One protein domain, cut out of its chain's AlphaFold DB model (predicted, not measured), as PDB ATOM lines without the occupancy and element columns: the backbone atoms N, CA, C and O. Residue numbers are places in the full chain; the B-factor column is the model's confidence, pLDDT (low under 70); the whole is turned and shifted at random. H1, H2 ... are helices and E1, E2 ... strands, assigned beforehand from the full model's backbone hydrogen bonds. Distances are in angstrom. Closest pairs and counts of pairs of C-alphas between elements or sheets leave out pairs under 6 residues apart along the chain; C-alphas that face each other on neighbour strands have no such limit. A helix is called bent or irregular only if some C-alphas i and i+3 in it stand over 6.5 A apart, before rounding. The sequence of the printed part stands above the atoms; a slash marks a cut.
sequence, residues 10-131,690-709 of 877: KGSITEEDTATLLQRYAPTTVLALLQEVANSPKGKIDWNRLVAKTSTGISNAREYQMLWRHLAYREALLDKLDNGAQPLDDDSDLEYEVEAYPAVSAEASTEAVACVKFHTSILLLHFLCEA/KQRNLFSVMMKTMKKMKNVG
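Overview. This is residues 10 to 131 and 690 to 709 of the 877 residues of an uncharacterized protein of Malus baccata (UniProt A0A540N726). A scrap of sheet, E1 beside E2, lies at one end of a helical body in which H2 and H7 run side by side, and H4 stands about perpendicular to both, meeting H2 with its residues 64 to 68 and H7 with its residues 71 to 72. The long helix H6 stands off at one side of this body as an arm, and residues 117 to 131 stick out. The printed part has 142 residues, with seven named helices and two named strands in the order E1 H1 H2 H3 H4 H5 E2 H6 H7; the sheet, E1 E2, is parallel and the class is mostly helix. The whole is compact, with a radius of gyration of the C-alphas of 16.5 A and spans of 46 by 40 by 32 A.

Along the chain. Find C-alpha 10 at (133.030, 121.515, 115.906), where strand E1, residues 10 to 12, begins; its partner E2 is residues 96 to 99. Before E2 look for H5, residues 92 to 95, which is irregular: C-alphas 92 and 95 are 7.2 A apart. H4, residues 61 to 73, is 17.6 A long, H2, residues 27 to 39, is 18.4 A, and H1, residues 15 to 24, is 14.5 A; H3 is residues 47 to 51. From C-alpha 106 at (119.395, 122.479, 131.556), H6, residues 106 to 130, runs 36.0 A. H7, residues 690 to 708, is 26.5 A long and ends at C-alpha 708 at (133.948, 107.042, 131.055).

Arrangement. Start at the sheet, where N 99 and O 11 are 2.9 A apart, within hydrogen-bond range. E1, H1 to H5 and E2 make a strand-helix-strand unit, two parallel neighbour strands with helices between. The closest C-alphas of H4 and E2, Tyr 73 and Tyr 96, are 5.4 A apart. H4 is the hub and touches H3, with C-alphas 48 and 61 at 5.1 A. H4 only just touches H2, with 3 pairs of C-alphas within 8 A, the closest Leu 33 and Tyr 64 at 7.7 A, about perpendicular at 90 degrees. It also only just touches H7, with 3 such pairs, the closest Ala 72 and Lys 703 at 7.5 A. H2 and H7 are close but not clearly touching, Ala 38 to Lys 706 at 6.4 A, with a shallow tilt of 16 degrees, the same way. H1 and H4 are near each other, with 6 pairs of C-alphas within 10 A. H6 and H7 are close but not clearly touching, with C-alphas 112 and 694 at 6.4 A, about perpendicular at 89 degrees. In H1, H2, H3, H4, H6 and H7 every O i to N i+4 pair is within hydrogen-bond range; H5 is too short for one, and its one O i to N i+3 pair is not within range.

Size, cuts and confidence. The C-alphas farthest apart, Ser 92 and Cys 129, are 49.4 A apart. Residues 132 to 689 are cut out, and C-alphas 131 and 690 are 32.1 A apart across the cut. The link from H4 to H5 is long, 18 residues. The mean pLDDT of the printed part is 71.8, and 63 residues are under 70, among them 89 to 120 and 690 to 709.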
ATOM      1  N   LYS A  10     134.347 121.568 115.262       59.12
ATOM      2  CA  LYS A  10     133.030 121.515 115.906       59.12
ATOM      3  C   LYS A  10     131.948 121.634 114.842       59.12
ATOM      4  O   LYS A  10     132.100 122.379 113.874       59.12
ATOM      5  N   GLY A  11     130.846 120.920 115.035       61.09
ATOM      6  CA  GLY A  11     129.699 120.987 114.136       61.09
ATOM      7  C   GLY A  11     128.503 120.203 114.652       61.09
ATOM      8  O   GLY A  11     128.651 119.207 115.364       61.09
ATOM      9  N   SER A  12     127.314 120.682 114.304       63.44
ATOM     10  CA  SER A  12     126.021 120.220 114.800       63.44
ATOM     11  C   SER A  12     125.238 119.445 113.742       63.44
ATOM     12  O   SER A  12     125.358 119.711 112.551       63.44
ATOM     13  N   ILE A  13     124.447 118.464 114.185       72.06
ATOM     14  CA  ILE A  13     123.618 117.633 113.302       72.06
ATOM     15  C   ILE A  13     122.425 118.450 112.802       72.06
ATOM     16  O   ILE A  13     121.619 118.914 113.612       72.06
ATOM     17  N   THR A  14     122.317 118.622 111.483       77.06
ATOM     18  CA  THR A  14     121.203 119.350 110.862       77.06
ATOM     19  C   THR A  14     119.971 118.456 110.664       77.06
ATOM     20  O   THR A  14     119.993 117.244 110.913       77.06
ATOM     21  N   GLU A  15     118.853 119.047 110.237       77.62
ATOM     22  CA  GLU A  15     117.658 118.276 109.875       77.62
ATOM     23  C   GLU A  15     117.894 117.458 108.594       77.62
ATOM     24  O   GLU A  15     117.461 116.312 108.509       77.62
ATOM     25  N   GLU A  16     118.679 117.993 107.662       77.94
ATOM     26  CA  GLU A  16     119.083 117.378 106.396       77.94
ATOM     27  C   GLU A  16     120.051 116.200 106.604       77.94
ATOM     28  O   GLU A  16     119.864 115.141 105.999       77.94
ATOM     29  N   ASP A  17     121.028 116.333 107.512       78.75
ATOM     30  CA  ASP A  17     121.877 115.214 107.954       78.75
ATOM     31  C   ASP A  17     121.012 114.074 108.516       78.75
ATOM     32  O   ASP A  17     121.191 112.901 108.189       78.75
ATOM     33  N   THR A  18     120.030 114.426 109.353       83.31
ATOM     34  CA  THR A  18     119.140 113.451 109.994       83.31
ATOM     35  C   THR A  18     118.205 112.792 108.972       83.31
ATOM     36  O   THR A  18     117.963 111.588 109.041       83.31
ATOM     37  N   ALA A  19     117.699 113.552 107.999       80.38
ATOM     38  CA  ALA A  19     116.831 113.049 106.941       80.38
ATOM     39  C   ALA A  19     117.577 112.108 105.980       80.38
ATOM     40  O   ALA A  19     117.069 111.032 105.672       80.38
ATOM     41  N   THR A  20     118.791 112.465 105.553       83.44
ATOM     42  CA  THR A  20     119.617 111.622 104.665       83.44
ATOM     43  C   THR A  20     120.095 110.343 105.361       83.44
ATOM     44  O   THR A  20     120.034 109.264 104.767       83.44
ATOM     45  N   LEU A  21     120.460 110.425 106.645       87.69
ATOM     46  CA  LEU A  21     120.719 109.266 107.506       87.69
ATOM     47  C   LEU A  21     119.515 108.307 107.548       87.69
ATOM     48  O   LEU A  21     119.670 107.114 107.280       87.69
ATOM     49  N   LEU A  22     118.319 108.824 107.857       87.88
ATOM     50  CA  LEU A  22     117.098 108.019 107.992       87.88
ATOM     51  C   LEU A  22     116.498 107.561 106.652       87.88
ATOM     52  O   LEU A  22     115.681 106.641 106.632       87.88
ATOM     53  N   GLN A  23     116.916 108.158 105.534       86.88
ATOM     54  CA  GLN A  23     116.587 107.687 104.187       86.88
ATOM     55  C   GLN A  23     117.372 106.421 103.810       86.88
ATOM     56  O   GLN A  23     116.849 105.589 103.068       86.88
ATOM     57  N   ARG A  24     118.608 106.257 104.312       87.12
ATOM     58  CA  ARG A  24     119.431 105.057 104.065       87.12
ATOM     59  C   ARG A  24     119.277 103.980 105.140       87.12
ATOM     60  O   ARG A  24     119.283 102.799 104.808       87.12
ATOM     61  N   TYR A  25     119.121 104.366 106.407       89.88
ATOM     62  CA  TYR A  25     119.067 103.436 107.538       89.88
ATOM     63  C   TYR A  25     117.782 103.595 108.346       89.88
ATOM     64  O   TYR A  25     117.424 104.693 108.766       89.88
ATOM     65  N   ALA A  26     117.111 102.479 108.640       90.00
ATOM     66  CA  ALA A  26     115.945 102.495 109.514       90.00
ATOM     67  C   ALA A  26     116.314 103.037 110.917       90.00
ATOM     68  O   ALA A  26     117.400 102.731 111.421       90.00
ATOM     69  N   PRO A  27     115.416 103.767 111.613       88.81
ATOM     70  CA  PRO A  27     115.684 104.258 112.969       88.81
ATOM     71  C   PRO A  27     116.107 103.145 113.942       88.81
ATOM     72  O   PRO A  27     116.962 103.349 114.801       88.81
ATOM     73  N   THR A  28     115.547 101.943 113.777       88.00
ATOM     74  CA  THR A  28     115.903 100.730 114.527       88.00
ATOM     75  C   THR A  28     117.333 100.264 114.259       88.00
ATOM     76  O   THR A  28     118.039  99.939 115.208       88.00
ATOM     77  N   THR A  29     117.788 100.284 113.003       90.62
ATOM     78  CA  THR A  29     119.171  99.976 112.595       90.62
ATOM     79  C   THR A  29     120.160 100.950 113.241       90.62
ATOM     80  O   THR A  29     121.155 100.516 113.820       90.62
ATOM     81  N   VAL A  30     119.860 102.255 113.225       91.00
ATOM     82  CA  VAL A  30     120.700 103.286 113.862       91.00
ATOM     83  C   VAL A  30     120.761 103.095 115.384       91.00
ATOM     84  O   VAL A  30     121.847 103.107 115.963       91.00
ATOM     85  N   LEU A  31     119.621 102.863 116.044       88.75
ATOM     86  CA  LEU A  31     119.563 102.627 117.493       88.75
ATOM     87  C   LEU A  31     120.283 101.335 117.912       88.75
ATOM     88  O   LEU A  31     121.037 101.351 118.886       88.75
ATOM     89  N   ALA A  32     120.095 100.240 117.170       89.69
ATOM     90  CA  ALA A  32     120.756  98.965 117.437       89.69
ATOM     91  C   ALA A  32     122.279  99.066 117.255       89.69
ATOM     92  O   ALA A  32     123.016  98.597 118.120       89.69
ATOM     93  N   LEU A  33     122.764  99.762 116.216       92.50
ATOM     94  CA  LEU A  33     124.197 100.032 116.045       92.50
ATOM     95  C   LEU A  33     124.757 100.809 117.238       92.50
ATOM     96  O   LEU A  33     125.804 100.460 117.779       92.50
ATOM     97  N   LEU A  34     124.054 101.849 117.686       91.38
ATOM     98  CA  LEU A  34     124.500 102.657 118.818       91.38
ATOM     99  C   LEU A  34     124.519 101.842 120.120       91.38
ATOM    100  O   LEU A  34     125.477 101.959 120.882       91.38
ATOM    101  N   GLN A  35     123.542 100.956 120.338       88.50
ATOM    102  CA  GLN A  35     123.519 100.008 121.458       88.50
ATOM    103  C   GLN A  35     124.631  98.947 121.366       88.50
ATOM    104  O   GLN A  35     125.213  98.571 122.384       88.50
ATOM    105  N   GLU A  36     124.962  98.453 120.180       90.75
ATOM    106  CA  GLU A  36     125.989  97.425 119.976       90.75
ATOM    107  C   GLU A  36     127.410  98.006 120.083       90.75
ATOM    108  O   GLU A  36     128.230  97.472 120.833       90.75
ATOM    109  N   VAL A  37     127.688  99.160 119.460       87.75
ATOM    110  CA  VAL A  37     128.950  99.907 119.646       87.75
ATOM    111  C   VAL A  37     129.100 100.402 121.089       87.75
ATOM    112  O   VAL A  37     130.220 100.563 121.578       87.75
ATOM    113  N   ALA A  38     128.000 100.622 121.807       83.88
ATOM    114  CA  ALA A  38     128.022 100.913 123.235       83.88
ATOM    115  C   ALA A  38     128.399  99.694 124.098       83.88
ATOM    116  O   ALA A  38     129.104  99.846 125.095       83.88
ATOM    117  N   ASN A  39     127.980  98.490 123.697       84.19
ATOM    118  CA  ASN A  39     128.294  97.226 124.373       84.19
ATOM    119  C   ASN A  39     129.607  96.566 123.890       84.19
ATOM    120  O   ASN A  39     129.966  95.492 124.377       84.19
ATOM    121  N   SER A  40     130.348  97.188 122.963       81.62
ATOM    122  CA  SER A  40     131.689  96.730 122.574       81.62
ATOM    123  C   SER A  40     132.639  96.741 123.787       81.62
ATOM    124  O   SER A  40     132.617  97.725 124.535       81.62
ATOM    125  N   PRO A  41     133.510  95.730 123.977       75.31
ATOM    126  CA  PRO A  41     134.463  95.711 125.087       75.31
ATOM    127  C   PRO A  41     135.398  96.931 125.061       75.31
ATOM    128  O   PRO A  41     135.646  97.525 124.012       75.31
ATOM    129  N   LYS A  42     135.919  97.314 126.233       65.56
ATOM    130  CA  LYS A  42     136.737  98.523 126.413       65.56
ATOM    131  C   LYS A  42     138.129  98.349 125.781       65.56
ATOM    132  O   LYS A  42     139.045  97.862 126.433       65.56
ATOM    133  N   GLY A  43     138.259  98.742 124.515       72.94
ATOM    134  CA  GLY A  43     139.471  98.647 123.695       72.94
ATOM    135  C   GLY A  43     139.186  99.026 122.234       72.94
ATOM    136  O   GLY A  43     138.141  99.619 121.950       72.94
ATOM    137  N   LYS A  44     140.095  98.671 121.313       79.31
ATOM    138  CA  LYS A  44     139.905  98.843 119.859       79.31
ATOM    139  C   LYS A  44     138.662  98.068 119.397       79.31
ATOM    140  O   LYS A  44     138.449  96.925 119.808       79.31
ATOM    141  N   ILE A  45     137.811  98.702 118.589       83.75
ATOM    142  CA  ILE A  45     136.528  98.119 118.174       83.75
ATOM    143  C   ILE A  45     136.778  97.135 117.028       83.75
ATOM    144  O   ILE A  45     137.074  97.532 115.907       83.75
ATOM    145  N   ASP A  46     136.620  95.842 117.306       87.12
ATOM    146  CA  ASP A  46     136.615  94.793 116.287       87.12
ATOM    147  C   ASP A  46     135.290  94.834 115.503       87.12
ATOM    148  O   ASP A  46     134.298  94.194 115.867       87.12
ATOM    149  N   TRP A  47     135.270  95.641 114.441       89.81
ATOM    150  CA  TRP A  47     134.105  95.861 113.578       89.81
ATOM    151  C   TRP A  47     133.601  94.576 112.914       89.81
ATOM    152  O   TRP A  47     132.392  94.395 112.784       89.81
ATOM    153  N   ASN A  48     134.502  93.654 112.558       88.56
ATOM    154  CA  ASN A  48     134.143  92.375 111.944       88.56
ATOM    155  C   ASN A  48     133.387  91.486 112.940       88.56
ATOM    156  O   ASN A  48     132.322  90.956 112.624       88.56
ATOM    157  N   ARG A  49     133.885  91.370 114.175       88.94
ATOM    158  CA  ARG A  49     133.241  90.597 115.252       88.94
ATOM    159  C   ARG A  49     131.980  91.257 115.806       88.94
ATOM    160  O   ARG A  49     131.153  90.559 116.397       88.94
ATOM    161  N   LEU A  50     131.841  92.573 115.643       89.75
ATOM    162  CA  LEU A  50     130.623  93.315 115.967       89.75
ATOM    163  C   LEU A  50     129.530  93.033 114.924       89.75
ATOM    164  O   LEU A  50     128.445  92.584 115.290       89.75
ATOM    165  N   VAL A  51     129.853  93.165 113.633       91.00
ATOM    166  CA  VAL A  51     128.957  92.818 112.515       91.00
ATOM    167  C   VAL A  51     128.587  91.334 112.499       91.00
ATOM    168  O   VAL A  51     127.414  91.008 112.357       91.00
ATOM    169  N   ALA A  52     129.518  90.421 112.784       89.62
ATOM    170  CA  ALA A  52     129.227  88.985 112.909       89.62
ATOM    171  C   ALA A  52     128.237  88.627 114.044       89.62
ATOM    172  O   ALA A  52     127.868  87.461 114.203       89.62
ATOM    173  N   LYS A  53     127.824  89.605 114.859       90.19
ATOM    174  CA  LYS A  53     126.844  89.470 115.946       90.19
ATOM    175  C   LYS A  53     125.681  90.460 115.842       90.19
ATOM    176  O   LYS A  53     124.867  90.506 116.764       90.19
ATOM    177  N   THR A  54     125.622  91.271 114.786       91.00
ATOM    178  CA  THR A  54     124.707  92.410 114.747       91.00
ATOM    179  C   THR A  54     123.255  92.007 114.513       91.00
ATOM    180  O   THR A  54     122.942  91.115 113.725       91.00
ATOM    181  N   SER A  55     122.357  92.728 115.174       88.81
ATOM    182  CA  SER A  55     120.916  92.722 114.927       88.81
ATOM    183  C   SER A  55     120.474  93.773 113.895       88.81
ATOM    184  O   SER A  55     119.319  93.774 113.477       88.81
ATOM    185  N   THR A  56     121.384  94.652 113.458       89.00
ATOM    186  CA  THR A  56     121.098  95.809 112.584       89.00
ATOM    187  C   THR A  56     120.729  95.453 111.141       89.00
ATOM    188  O   THR A  56     120.118  96.273 110.455       89.00
ATOM    189  N   GLY A  57     121.131  94.266 110.671       87.25
ATOM    190  CA  GLY A  57     121.069  93.849 109.264       87.25
ATOM    191  C   GLY A  57     122.265  94.292 108.405       87.25
ATOM    192  O   GLY A  57     122.402  93.817 107.279       87.25
ATOM    193  N   ILE A  58     123.155  95.148 108.923       89.00
ATOM    194  CA  ILE A  58     124.354  95.615 108.211       89.00
ATOM    195  C   ILE A  58     125.413  94.507 108.238       89.00
ATOM    196  O   ILE A  58     126.006  94.229 109.276       89.00
ATOM    197  N   SER A  59     125.662  93.874 107.091       87.12
ATOM    198  CA  SER A  59     126.602  92.746 106.959       87.12
ATOM    199  C   SER A  59     128.047  93.158 106.644       87.12
ATOM    200  O   SER A  59     128.938  92.310 106.654       87.12
ATOM    201  N   ASN A  60     128.303  94.445 106.392       88.88
ATOM    202  CA  ASN A  60     129.616  94.969 106.022       88.88
ATOM    203  C   ASN A  60     130.257  95.742 107.196       88.88
ATOM    204  O   ASN A  60     129.741  96.762 107.650       88.88
ATOM    205  N   ALA A  61     131.418  95.279 107.674       89.56
ATOM    206  CA  ALA A  61     132.155  95.900 108.781       89.56
ATOM    207  C   ALA A  61     132.604  97.344 108.496       89.56
ATOM    208  O   ALA A  61     132.609  98.177 109.404       89.56
ATOM    209  N   ARG A  62     132.940  97.662 107.240       86.88
ATOM    210  CA  ARG A  62     133.317  99.014 106.810       86.88
ATOM    211  C   ARG A  62     132.106  99.938 106.705       86.88
ATOM    212  O   ARG A  62     132.224 101.106 107.061       86.88
ATOM    213  N   GLU A  63     130.948  99.426 106.291       89.56
ATOM    214  CA  GLU A  63     129.683 100.173 106.337       89.56
ATOM    215  C   GLU A  63     129.298 100.518 107.778       89.56
ATOM    216  O   GLU A  63     129.031 101.672 108.106       89.56
ATOM    217  N   TYR A  64     129.344  99.520 108.659       89.38
ATOM    218  CA  TYR A  64     129.026  99.663 110.074       89.38
ATOM    219  C   TYR A  64     129.959 100.675 110.765       89.38
ATOM    220  O   TYR A  64     129.515 101.534 111.530       89.38
ATOM    221  N   GLN A  65     131.255 100.625 110.443       89.25
ATOM    222  CA  GLN A  65     132.227 101.621 110.889       89.25
ATOM    223  C   GLN A  65     131.939 103.016 110.306       89.25
ATOM    224  O   GLN A  65     132.009 103.993 111.047       89.25
ATOM    225  N   MET A  66     131.609 103.132 109.014       88.44
ATOM    226  CA  MET A  66     131.283 104.409 108.360       88.44
ATOM    227  C   MET A  66     130.049 105.062 108.992       88.44
ATOM    228  O   MET A  66     130.083 106.248 109.313       88.44
ATOM    229  N   LEU A  67     128.990 104.288 109.240       89.69
ATOM    230  CA  LEU A  67     127.783 104.760 109.916       89.69
ATOM    231  C   LEU A  67     128.094 105.234 111.345       89.69
ATOM    232  O   LEU A  67     127.619 106.292 111.759       89.69
ATOM    233  N   TRP A  68     128.960 104.526 112.080       89.62
ATOM    234  CA  TRP A  68     129.425 105.012 113.379       89.62
ATOM    235  C   TRP A  68     130.284 106.286 113.280       89.62
ATOM    236  O   TRP A  68     130.043 107.217 114.049       89.62
ATOM    237  N   ARG A  69     131.237 106.375 112.337       86.88
ATOM    238  CA  ARG A  69     132.080 107.572 112.131       86.88
ATOM    239  C   ARG A  69     131.231 108.788 111.727       86.88
ATOM    240  O   ARG A  69     131.429 109.872 112.271       86.88
ATOM    241  N   HIS A  70     130.204 108.609 110.894       86.31
ATOM    242  CA  HIS A  70     129.229 109.657 110.575       86.31
ATOM    243  C   HIS A  70     128.505 110.169 111.829       86.31
ATOM    244  O   HIS A  70     128.503 111.367 112.114       86.31
ATOM    245  N   LEU A  71     127.954 109.255 112.634       86.62
ATOM    246  CA  LEU A  71     127.240 109.593 113.868       86.62
ATOM    247  C   LEU A  71     128.157 110.235 114.931       86.62
ATOM    248  O   LEU A  71     127.718 111.106 115.682       86.62
ATOM    249  N   ALA A  72     129.423 109.816 115.014       83.25
ATOM    250  CA  ALA A  72     130.364 110.249 116.047       83.25
ATOM    251  C   ALA A  72     131.202 111.490 115.682       83.25
ATOM    252  O   ALA A  72     131.619 112.202 116.606       83.25
ATOM    253  N   TYR A  73     131.447 111.738 114.389       80.38
ATOM    254  CA  TYR A  73     132.424 112.715 113.875       80.38
ATOM    255  C   TYR A  73     131.977 113.471 112.601       80.38
ATOM    256  O   TYR A  73     132.714 114.323 112.120       80.38
ATOM    257  N   ARG A  74     130.764 113.222 112.077       77.25
ATOM    258  CA  ARG A  74     130.222 113.808 110.825       77.25
ATOM    259  C   ARG A  74     130.920 113.361 109.531       77.25
ATOM    260  O   ARG A  74     130.823 114.052 108.521       77.25
ATOM    261  N   GLU A  75     131.574 112.201 109.551       77.38
ATOM    262  CA  GLU A  75     132.145 111.560 108.358       77.38
ATOM    263  C   GLU A  75     131.111 111.424 107.223       77.38
ATOM    264  O   GLU A  75     129.918 111.222 107.481       77.38
ATOM    265  N   ALA A  76     131.538 111.531 105.964       77.94
ATOM    266  CA  ALA A  76     130.606 111.494 104.837       77.94
ATOM    267  C   ALA A  76     130.045 110.075 104.616       77.94
ATOM    268  O   ALA A  76     130.790 109.136 104.335       77.94
ATOM    269  N   LEU A  77     128.715 109.909 104.674       79.88
ATOM    270  CA  LEU A  77     128.082 108.650 104.269       79.88
ATOM    271  C   LEU A  77     128.175 108.509 102.742       79.88
ATOM    272  O   LEU A  77     127.469 109.201 102.003       79.88
ATOM    273  N   LEU A  78     128.980 107.569 102.255       76.25
ATOM    274  CA  LEU A  78     129.052 107.231 100.830       76.25
ATOM    275  C   LEU A  78     127.830 106.391 100.406       76.25
ATOM    276  O   LEU A  78     127.404 105.504 101.138       76.25
ATOM    277  N   ASP A  79     127.267 106.654  99.219       67.75
ATOM    278  CA  ASP A  79     126.164 105.854  98.631       67.75
ATOM    279  C   ASP A  79     126.617 104.479  98.111       67.75
ATOM    280  O   ASP A  79     125.791 103.636  97.761       67.75
ATOM    281  N   LYS A  80     127.930 104.261  97.992       64.62
ATOM    282  CA  LYS A  80     128.521 103.026  97.474       64.62
ATOM    283  C   LYS A  80     129.712 102.628  98.330       64.62
ATOM    284  O   LYS A  80     130.623 103.422  98.545       64.62
ATOM    285  N   LEU A  81     129.684 101.381  98.773       67.06
ATOM    286  CA  LEU A  81     130.752 100.689  99.477       67.06
ATOM    287  C   LEU A  81     131.011  99.392  98.722       67.06
ATOM    288  O   LEU A  81     130.066  98.665  98.417       67.06
ATOM    289  N   ASP A  82     132.271  99.089  98.431       64.62
ATOM    290  CA  ASP A  82     132.613  97.799  97.843       64.62
ATOM    291  C   ASP A  82     132.405  96.687  98.880       64.62
ATOM    292  O   ASP A  82     132.856  96.783 100.027       64.62
ATOM    293  N   ASN A  83     131.747  95.600  98.468       55.81
ATOM    294  CA  ASN A  83     131.315  94.494  99.340       55.81
ATOM    295  C   ASN A  83     132.463  93.654  99.950       55.81
ATOM    296  O   ASN A  83     132.207  92.627 100.572       55.81
ATOM    297  N   GLY A  84     133.718  94.078  99.779       56.69
ATOM    298  CA  GLY A  84     134.911  93.503 100.407       56.69
ATOM    299  C   GLY A  84     135.867  94.545 101.003       56.69
ATOM    300  O   GLY A  84     136.989  94.196 101.359       56.69
ATOM    301  N   ALA A  85     135.468  95.820 101.097       64.56
ATOM    302  CA  ALA A  85     136.319  96.865 101.658       64.56
ATOM    303  C   ALA A  85     136.573  96.627 103.157       64.56
ATOM    304  O   ALA A  85     135.640  96.568 103.958       64.56
ATOM    305  N   GLN A  86     137.844  96.530 103.550       70.38
ATOM    306  CA  GLN A  86     138.234  96.343 104.949       70.38
ATOM    307  C   GLN A  86     137.866  97.594 105.788       70.38
ATOM    308  O   GLN A  86     137.925  98.723 105.268       70.38
ATOM    309  N   PRO A  87     137.467  97.441 107.071       71.81
ATOM    310  CA  PRO A  87     137.378  98.569 107.996       71.81
ATOM    311  C   PRO A  87     138.732  99.287 108.097       71.81
ATOM    312  O   PRO A  87     139.786  98.652 108.080       71.81
ATOM    313  N   LEU A  88     138.694 100.616 108.186       70.94
ATOM    314  CA  LEU A  88     139.880 101.460 108.319       70.94
ATOM    315  C   LEU A  88     140.470 101.276 109.719       70.94
ATOM    316  O   LEU A  88     139.773 101.508 110.707       70.94
ATOM    317  N   ASP A  89     141.746 100.902 109.805       64.00
ATOM    318  CA  ASP A  89     142.426 100.670 111.090       64.00
ATOM    319  C   ASP A  89     142.906 101.966 111.781       64.00
ATOM    320  O   ASP A  89     143.476 101.917 112.871       64.00
ATOM    321  N   ASP A  90     142.651 103.110 111.138       59.94
ATOM    322  CA  ASP A  90     143.097 104.450 111.514       59.94
ATOM    323  C   ASP A  90     142.217 105.091 112.606       59.94
ATOM    324  O   ASP A  90     141.010 105.303 112.412       59.94
ATOM    325  N   ASP A  91     142.860 105.427 113.730       56.44
ATOM    326  CA  ASP A  91     142.303 106.083 114.921       56.44
ATOM    327  C   ASP A  91     142.371 107.637 114.857       56.44
ATOM    328  O   ASP A  91     142.012 108.308 115.829       56.44
ATOM    329  N   SER A  92     142.777 108.236 113.726       54.91
ATOM    330  CA  SER A  92     142.964 109.699 113.545       54.91
ATOM    331  C   SER A  92     141.710 110.589 113.712       54.91
ATOM    332  O   SER A  92     141.818 111.814 113.687       54.91
ATOM    333  N   ASP A  93     140.523 110.023 113.952       52.72
ATOM    334  CA  ASP A  93     139.247 110.755 114.121       52.72
ATOM    335  C   ASP A  93     139.106 111.500 115.466       52.72
ATOM    336  O   ASP A  93     138.089 112.150 115.737       52.72
ATOM    337  N   LEU A  94     140.101 111.419 116.352       52.53
ATOM    338  CA  LEU A  94     140.038 112.022 117.690       52.53
ATOM    339  C   LEU A  94     139.962 113.569 117.684       52.53
ATOM    340  O   LEU A  94     139.641 114.150 118.721       52.53
ATOM    341  N   GLU A  95     140.165 114.230 116.537       48.66
ATOM    342  CA  GLU A  95     140.080 115.693 116.362       48.66
ATOM    343  C   GLU A  95     138.638 116.265 116.203       48.66
ATOM    344  O   GLU A  95     138.503 117.477 116.034       48.66
ATOM    345  N   TYR A  96     137.548 115.472 116.250       52.31
ATOM    346  CA  TYR A  96     136.171 115.996 116.047       52.31
ATOM    347  C   TYR A  96     135.225 115.873 117.264       52.31
ATOM    348  O   TYR A  96     134.839 114.775 117.701       52.31
ATOM    349  N   GLU A  97     134.736 117.020 117.759       56.19
ATOM    350  CA  GLU A  97     133.684 117.102 118.782       56.19
ATOM    351  C   GLU A  97     132.347 117.565 118.172       56.19
ATOM    352  O   GLU A  97     132.164 118.722 117.803       56.19
ATOM    353  N   VAL A  98     131.379 116.644 118.088       59.69
ATOM    354  CA  VAL A  98     130.017 116.957 117.632       59.69
ATOM    355  C   VAL A  98     129.323 117.826 118.673       59.69
ATOM    356  O   VAL A  98     129.063 117.392 119.802       59.69
ATOM    357  N   GLU A  99     128.995 119.053 118.287       51.12
ATOM    358  CA  GLU A  99     128.282 119.996 119.136       51.12
ATOM    359  C   GLU A  99     126.760 119.791 119.026       51.12
ATOM    360  O   GLU A  99     126.251 119.219 118.064       51.12
ATOM    361  N   ALA A 100     126.018 120.200 120.056       49.44
ATOM    362  CA  ALA A 100     124.563 120.090 120.073       49.44
ATOM    363  C   ALA A 100     124.006 121.488 119.827       49.44
ATOM    364  O   ALA A 100     124.333 122.399 120.586       49.44
ATOM    365  N   TYR A 101     123.217 121.644 118.765       38.66
ATOM    366  CA  TYR A 101     122.615 122.915 118.391       38.66
ATOM    367  C   TYR A 101     121.087 122.767 118.279       38.66
ATOM    368  O   TYR A 101     120.645 121.867 117.561       38.66
ATOM    369  N   PRO A 102     120.287 123.621 118.946       54.56
ATOM    370  CA  PRO A 102     120.712 124.656 119.894       54.56
ATOM    371  C   PRO A 102     121.442 124.072 121.117       54.56
ATOM    372  O   PRO A 102     121.294 122.893 121.447       54.56
ATOM    373  N   ALA A 103     122.248 124.900 121.789       48.09
ATOM    374  CA  ALA A 103     122.939 124.496 123.010       48.09
ATOM    375  C   ALA A 103     121.907 124.048 124.060       48.09
ATOM    376  O   ALA A 103     121.057 124.832 124.486       48.09
ATOM    377  N   VAL A 104     121.954 122.767 124.437       50.16
ATOM    378  CA  VAL A 104     120.890 122.118 125.216       50.16
ATOM    379  C   VAL A 104     120.754 122.786 126.582       50.16
ATOM    380  O   VAL A 104     121.630 122.651 127.438       50.16
ATOM    381  N   SER A 105     119.640 123.488 126.801       49.47
ATOM    382  CA  SER A 105     119.355 124.108 128.093       49.47
ATOM    383  C   SER A 105     119.215 123.038 129.180       49.47
ATOM    384  O   SER A 105     118.778 121.911 128.924       49.47
ATOM    385  N   ALA A 106     119.563 123.388 130.422       61.25
ATOM    386  CA  ALA A 106     119.395 122.479 131.556       61.25
ATOM    387  C   ALA A 106     117.940 121.984 131.653       61.25
ATOM    388  O   ALA A 106     117.707 120.791 131.836       61.25
ATOM    389  N   GLU A 107     116.983 122.881 131.410       59.62
ATOM    390  CA  GLU A 107     115.548 122.602 131.341       59.62
ATOM    391  C   GLU A 107     115.194 121.567 130.260       59.62
ATOM    392  O   GLU A 107     114.605 120.537 130.591       59.62
ATOM    393  N   ALA A 108     115.638 121.752 129.010       62.59
ATOM    394  CA  ALA A 108     115.407 120.792 127.925       62.59
ATOM    395  C   ALA A 108     116.051 119.423 128.214       62.59
ATOM    396  O   ALA A 108     115.466 118.382 127.909       62.59
ATOM    397  N   SER A 109     117.221 119.403 128.864       60.94
ATOM    398  CA  SER A 109     117.851 118.152 129.311       60.94
ATOM    399  C   SER A 109     117.019 117.439 130.390       60.94
ATOM    400  O   SER A 109     116.889 116.213 130.359       60.94
ATOM    401  N   THR A 110     116.391 118.186 131.307       64.25
ATOM    402  CA  THR A 110     115.493 117.612 132.320       64.25
ATOM    403  C   THR A 110     114.139 117.201 131.749       64.25
ATOM    404  O   THR A 110     113.616 116.174 132.180       64.25
ATOM    405  N   GLU A 111     113.609 117.916 130.748       64.12
ATOM    406  CA  GLU A 111     112.411 117.507 130.005       64.12
ATOM    407  C   GLU A 111     112.676 116.185 129.276       64.12
ATOM    408  O   GLU A 111     111.938 115.225 129.473       64.12
ATOM    409  N   ALA A 112     113.783 116.074 128.533       63.22
ATOM    410  CA  ALA A 112     114.170 114.840 127.849       63.22
ATOM    411  C   ALA A 112     114.314 113.653 128.823       63.22
ATOM    412  O   ALA A 112     113.786 112.570 128.565       63.22
ATOM    413  N   VAL A 113     114.957 113.854 129.981       64.44
ATOM    414  CA  VAL A 113     115.060 112.823 131.033       64.44
ATOM    415  C   VAL A 113     113.693 112.478 131.640       64.44
ATOM    416  O   VAL A 113     113.458 111.314 131.972       64.44
ATOM    417  N   ALA A 114     112.776 113.439 131.778       60.56
ATOM    418  CA  ALA A 114     111.409 113.186 132.233       60.56
ATOM    419  C   ALA A 114     110.589 112.416 131.183       60.56
ATOM    420  O   ALA A 114     109.929 111.442 131.538       60.56
ATOM    421  N   CYS A 115     110.687 112.773 129.900       52.78
ATOM    422  CA  CYS A 115     110.047 112.064 128.790       52.78
ATOM    423  C   CYS A 115     110.554 110.623 128.661       52.78
ATOM    424  O   CYS A 115     109.739 109.714 128.518       52.78
ATOM    425  N   VAL A 116     111.867 110.389 128.783       64.44
ATOM    426  CA  VAL A 116     112.431 109.028 128.808       64.44
ATOM    427  C   VAL A 116     111.880 108.245 130.001       64.44
ATOM    428  O   VAL A 116     111.353 107.158 129.797       64.44
ATOM    429  N   LYS A 117     111.895 108.809 131.219       66.19
ATOM    430  CA  LYS A 117     111.323 108.155 132.414       66.19
ATOM    431  C   LYS A 117     109.825 107.870 132.288       66.19
ATOM    432  O   LYS A 117     109.358 106.839 132.765       66.19
ATOM    433  N   PHE A 118     109.065 108.767 131.666       68.38
ATOM    434  CA  PHE A 118     107.639 108.586 131.409       68.38
ATOM    435  C   PHE A 118     107.408 107.459 130.395       68.38
ATOM    436  O   PHE A 118     106.599 106.568 130.646       68.38
ATOM    437  N   HIS A 119     108.187 107.422 129.311       62.12
ATOM    438  CA  HIS A 119     108.116 106.365 128.304       62.12
ATOM    439  C   HIS A 119     108.541 104.996 128.861       62.12
ATOM    440  O   HIS A 119     107.832 104.015 128.653       62.12
ATOM    441  N   THR A 120     109.626 104.909 129.641       62.91
ATOM    442  CA  THR A 120     110.011 103.655 130.317       62.91
ATOM    443  C   THR A 120     108.979 103.232 131.358       62.91
ATOM    444  O   THR A 120     108.729 102.040 131.499       62.91
ATOM    445  N   SER A 121     108.322 104.175 132.045       72.19
ATOM    446  CA  SER A 121     107.221 103.861 132.971       72.19
ATOM    447  C   SER A 121     105.991 103.323 132.235       72.19
ATOM    448  O   SER A 121     105.385 102.363 132.698       72.19
ATOM    449  N   ILE A 122     105.641 103.883 131.071       76.25
ATOM    450  CA  ILE A 122     104.551 103.379 130.219       76.25
ATOM    451  C   ILE A 122     104.878 101.984 129.680       76.25
ATOM    452  O   ILE A 122     104.034 101.097 129.771       76.25
ATOM    453  N   LEU A 123     106.096 101.760 129.176       77.38
ATOM    454  CA  LEU A 123     106.535 100.438 128.717       77.38
ATOM    455  C   LEU A 123     106.547  99.413 129.861       77.38
ATOM    456  O   LEU A 123     106.119  98.278 129.661       77.38
ATOM    457  N   LEU A 124     106.956  99.814 131.069       78.44
ATOM    458  CA  LEU A 124     106.894  98.964 132.259       78.44
ATOM    459  C   LEU A 124     105.443  98.631 132.639       78.44
ATOM    460  O   LEU A 124     105.143  97.468 132.893       78.44
ATOM    461  N   LEU A 125     104.525  99.607 132.633       75.25
ATOM    462  CA  LEU A 125     103.098  99.348 132.866       75.25
ATOM    463  C   LEU A 125     102.501  98.433 131.787       75.25
ATOM    464  O   LEU A 125     101.749  97.525 132.128       75.25
ATOM    465  N   HIS A 126     102.850  98.623 130.511       77.94
ATOM    466  CA  HIS A 126     102.398  97.758 129.416       77.94
ATOM    467  C   HIS A 126     102.877  96.317 129.621       77.94
ATOM    468  O   HIS A 126     102.070  95.391 129.634       77.94
ATOM    469  N   PHE A 127     104.171  96.139 129.894       82.69
ATOM    470  CA  PHE A 127     104.777  94.834 130.142       82.69
ATOM    471  C   PHE A 127     104.187  94.136 131.378       82.69
ATOM    472  O   PHE A 127     103.867  92.951 131.327       82.69
ATOM    473  N   LEU A 128     103.969  94.862 132.482       80.06
ATOM    474  CA  LEU A 128     103.318  94.324 133.684       80.06
ATOM    475  C   LEU A 128     101.823  94.015 133.468       80.06
ATOM    476  O   LEU A 128     101.274  93.165 134.174       80.06
ATOM    477  N   CYS A 129     101.170  94.680 132.509       78.69
ATOM    478  CA  CYS A 129      99.797  94.395 132.089       78.69
ATOM    479  C   CYS A 129      99.730  93.110 131.251       78.69
ATOM    480  O   CYS A 129      98.989  92.193 131.600       78.69
ATOM    481  N   GLU A 130     100.563  92.992 130.211       73.38
ATOM    482  CA  GLU A 130     100.658  91.794 129.360       73.38
ATOM    483  C   GLU A 130     101.124  90.555 130.140       73.38
ATOM    484  O   GLU A 130     100.632  89.452 129.907       73.38
ATOM    485  N   ALA A 131     102.014  90.731 131.122       79.44
ATOM    486  CA  ALA A 131     102.427  89.672 132.044       79.44
ATOM    487  C   ALA A 131     101.369  89.332 133.121       79.44
ATOM    488  O   ALA A 131     101.596  88.439 133.937       79.44
ATOM    489  N   LYS A 690     112.297 118.563 118.756       46.44
ATOM    490  CA  LYS A 690     112.369 117.732 119.972       46.44
ATOM    491  C   LYS A 690     113.041 116.384 119.699       46.44
ATOM    492  O   LYS A 690     113.797 115.918 120.548       46.44
ATOM    493  N   GLN A 691     112.844 115.803 118.513       47.19
ATOM    494  CA  GLN A 691     113.548 114.580 118.101       47.19
ATOM    495  C   GLN A 691     115.048 114.825 117.854       47.19
ATOM    496  O   GLN A 691     115.866 114.073 118.379       47.19
ATOM    497  N   ARG A 692     115.433 115.909 117.160       54.44
ATOM    498  CA  ARG A 692     116.839 116.332 116.989       54.44
ATOM    499  C   ARG A 692     117.531 116.531 118.333       54.44
ATOM    500  O   ARG A 692     118.611 115.987 118.551       54.44
ATOM    501  N   ASN A 693     116.898 117.268 119.247       48.19
ATOM    502  CA  ASN A 693     117.446 117.521 120.577       48.19
ATOM    503  C   ASN A 693     117.597 116.220 121.380       48.19
ATOM    504  O   ASN A 693     118.661 115.984 121.948       48.19
ATOM    505  N   LEU A 694     116.591 115.338 121.373       50.25
ATOM    506  CA  LEU A 694     116.670 114.035 122.041       50.25
ATOM    507  C   LEU A 694     117.777 113.150 121.444       50.25
ATOM    508  O   LEU A 694     118.567 112.580 122.195       50.25
ATOM    509  N   PHE A 695     117.888 113.079 120.114       54.41
ATOM    510  CA  PHE A 695     118.914 112.300 119.416       54.41
ATOM    511  C   PHE A 695     120.326 112.857 119.660       54.41
ATOM    512  O   PHE A 695     121.235 112.101 119.992       54.41
ATOM    513  N   SER A 696     120.511 114.179 119.595       55.12
ATOM    514  CA  SER A 696     121.792 114.843 119.881       55.12
ATOM    515  C   SER A 696     122.222 114.663 121.344       55.12
ATOM    516  O   SER A 696     123.377 114.319 121.617       55.12
ATOM    517  N   VAL A 697     121.288 114.792 122.297       57.62
ATOM    518  CA  VAL A 697     121.522 114.487 123.720       57.62
ATOM    519  C   VAL A 697     121.884 113.017 123.909       57.62
ATOM    520  O   VAL A 697     122.861 112.724 124.598       57.62
ATOM    521  N   MET A 698     121.155 112.090 123.283       63.09
ATOM    522  CA  MET A 698     121.433 110.654 123.338       63.09
ATOM    523  C   MET A 698     122.841 110.347 122.800       63.09
ATOM    524  O   MET A 698     123.631 109.708 123.495       63.09
ATOM    525  N   MET A 699     123.202 110.889 121.634       61.81
ATOM    526  CA  MET A 699     124.528 110.748 121.020       61.81
ATOM    527  C   MET A 699     125.655 111.292 121.903       61.81
ATOM    528  O   MET A 699     126.615 110.567 122.187       61.81
ATOM    529  N   LYS A 700     125.532 112.529 122.409       58.75
ATOM    530  CA  LYS A 700     126.512 113.103 123.351       58.75
ATOM    531  C   LYS A 700     126.622 112.276 124.631       58.75
ATOM    532  O   LYS A 700     127.730 112.047 125.118       58.75
ATOM    533  N   THR A 701     125.499 111.804 125.167       51.19
ATOM    534  CA  THR A 701     125.478 111.008 126.402       51.19
ATOM    535  C   THR A 701     126.137 109.647 126.177       51.19
ATOM    536  O   THR A 701     126.955 109.247 127.000       51.19
ATOM    537  N   MET A 702     125.909 108.975 125.044       54.53
ATOM    538  CA  MET A 702     126.583 107.713 124.712       54.53
ATOM    539  C   MET A 702     128.083 107.890 124.434       54.53
ATOM    540  O   MET A 702     128.872 107.137 125.007       54.53
ATOM    541  N   LYS A 703     128.514 108.910 123.666       59.69
ATOM    542  CA  LYS A 703     129.952 109.218 123.455       59.69
ATOM    543  C   LYS A 703     130.651 109.456 124.806       59.69
ATOM    544  O   LYS A 703     131.702 108.882 125.083       59.69
ATOM    545  N   LYS A 704     130.008 110.203 125.713       51.88
ATOM    546  CA  LYS A 704     130.517 110.486 127.068       51.88
ATOM    547  C   LYS A 704     130.509 109.260 127.993       51.88
ATOM    548  O   LYS A 704     131.493 109.025 128.689       51.88
ATOM    549  N   MET A 705     129.447 108.453 127.991       44.69
ATOM    550  CA  MET A 705     129.358 107.230 128.805       44.69
ATOM    551  C   MET A 705     130.298 106.123 128.311       44.69
ATOM    552  O   MET A 705     130.801 105.372 129.149       44.69
ATOM    553  N   LYS A 706     130.598 106.050 127.002       54.88
ATOM    554  CA  LYS A 706     131.611 105.134 126.450       54.88
ATOM    555  C   LYS A 706     133.003 105.506 126.950       54.88
ATOM    556  O   LYS A 706     133.676 104.664 127.538       54.88
ATOM    557  N   ASN A 707     133.382 106.780 126.825       43.75
ATOM    558  CA  ASN A 707     134.697 107.269 127.254       43.75
ATOM    559  C   ASN A 707     134.923 107.116 128.772       43.75
ATOM    560  O   ASN A 707     136.039 106.830 129.202       43.75
ATOM    561  N   VAL A 708     133.871 107.243 129.591       38.22
ATOM    562  CA  VAL A 708     133.948 107.042 131.055       38.22
ATOM    563  C   VAL A 708     133.741 105.564 131.463       38.22
ATOM    564  O   VAL A 708     134.064 105.181 132.584       38.22
ATOM    565  N   GLY A 709     133.271 104.696 130.561       34.72
ATOM    566  CA  GLY A 709     133.067 103.262 130.816       34.72
ATOM    567  C   GLY A 709     131.840 102.910 131.669       34.72
ATOM    568  O   GLY A 709     131.775 101.808 132.202       34.72
TER     569      GLY A 709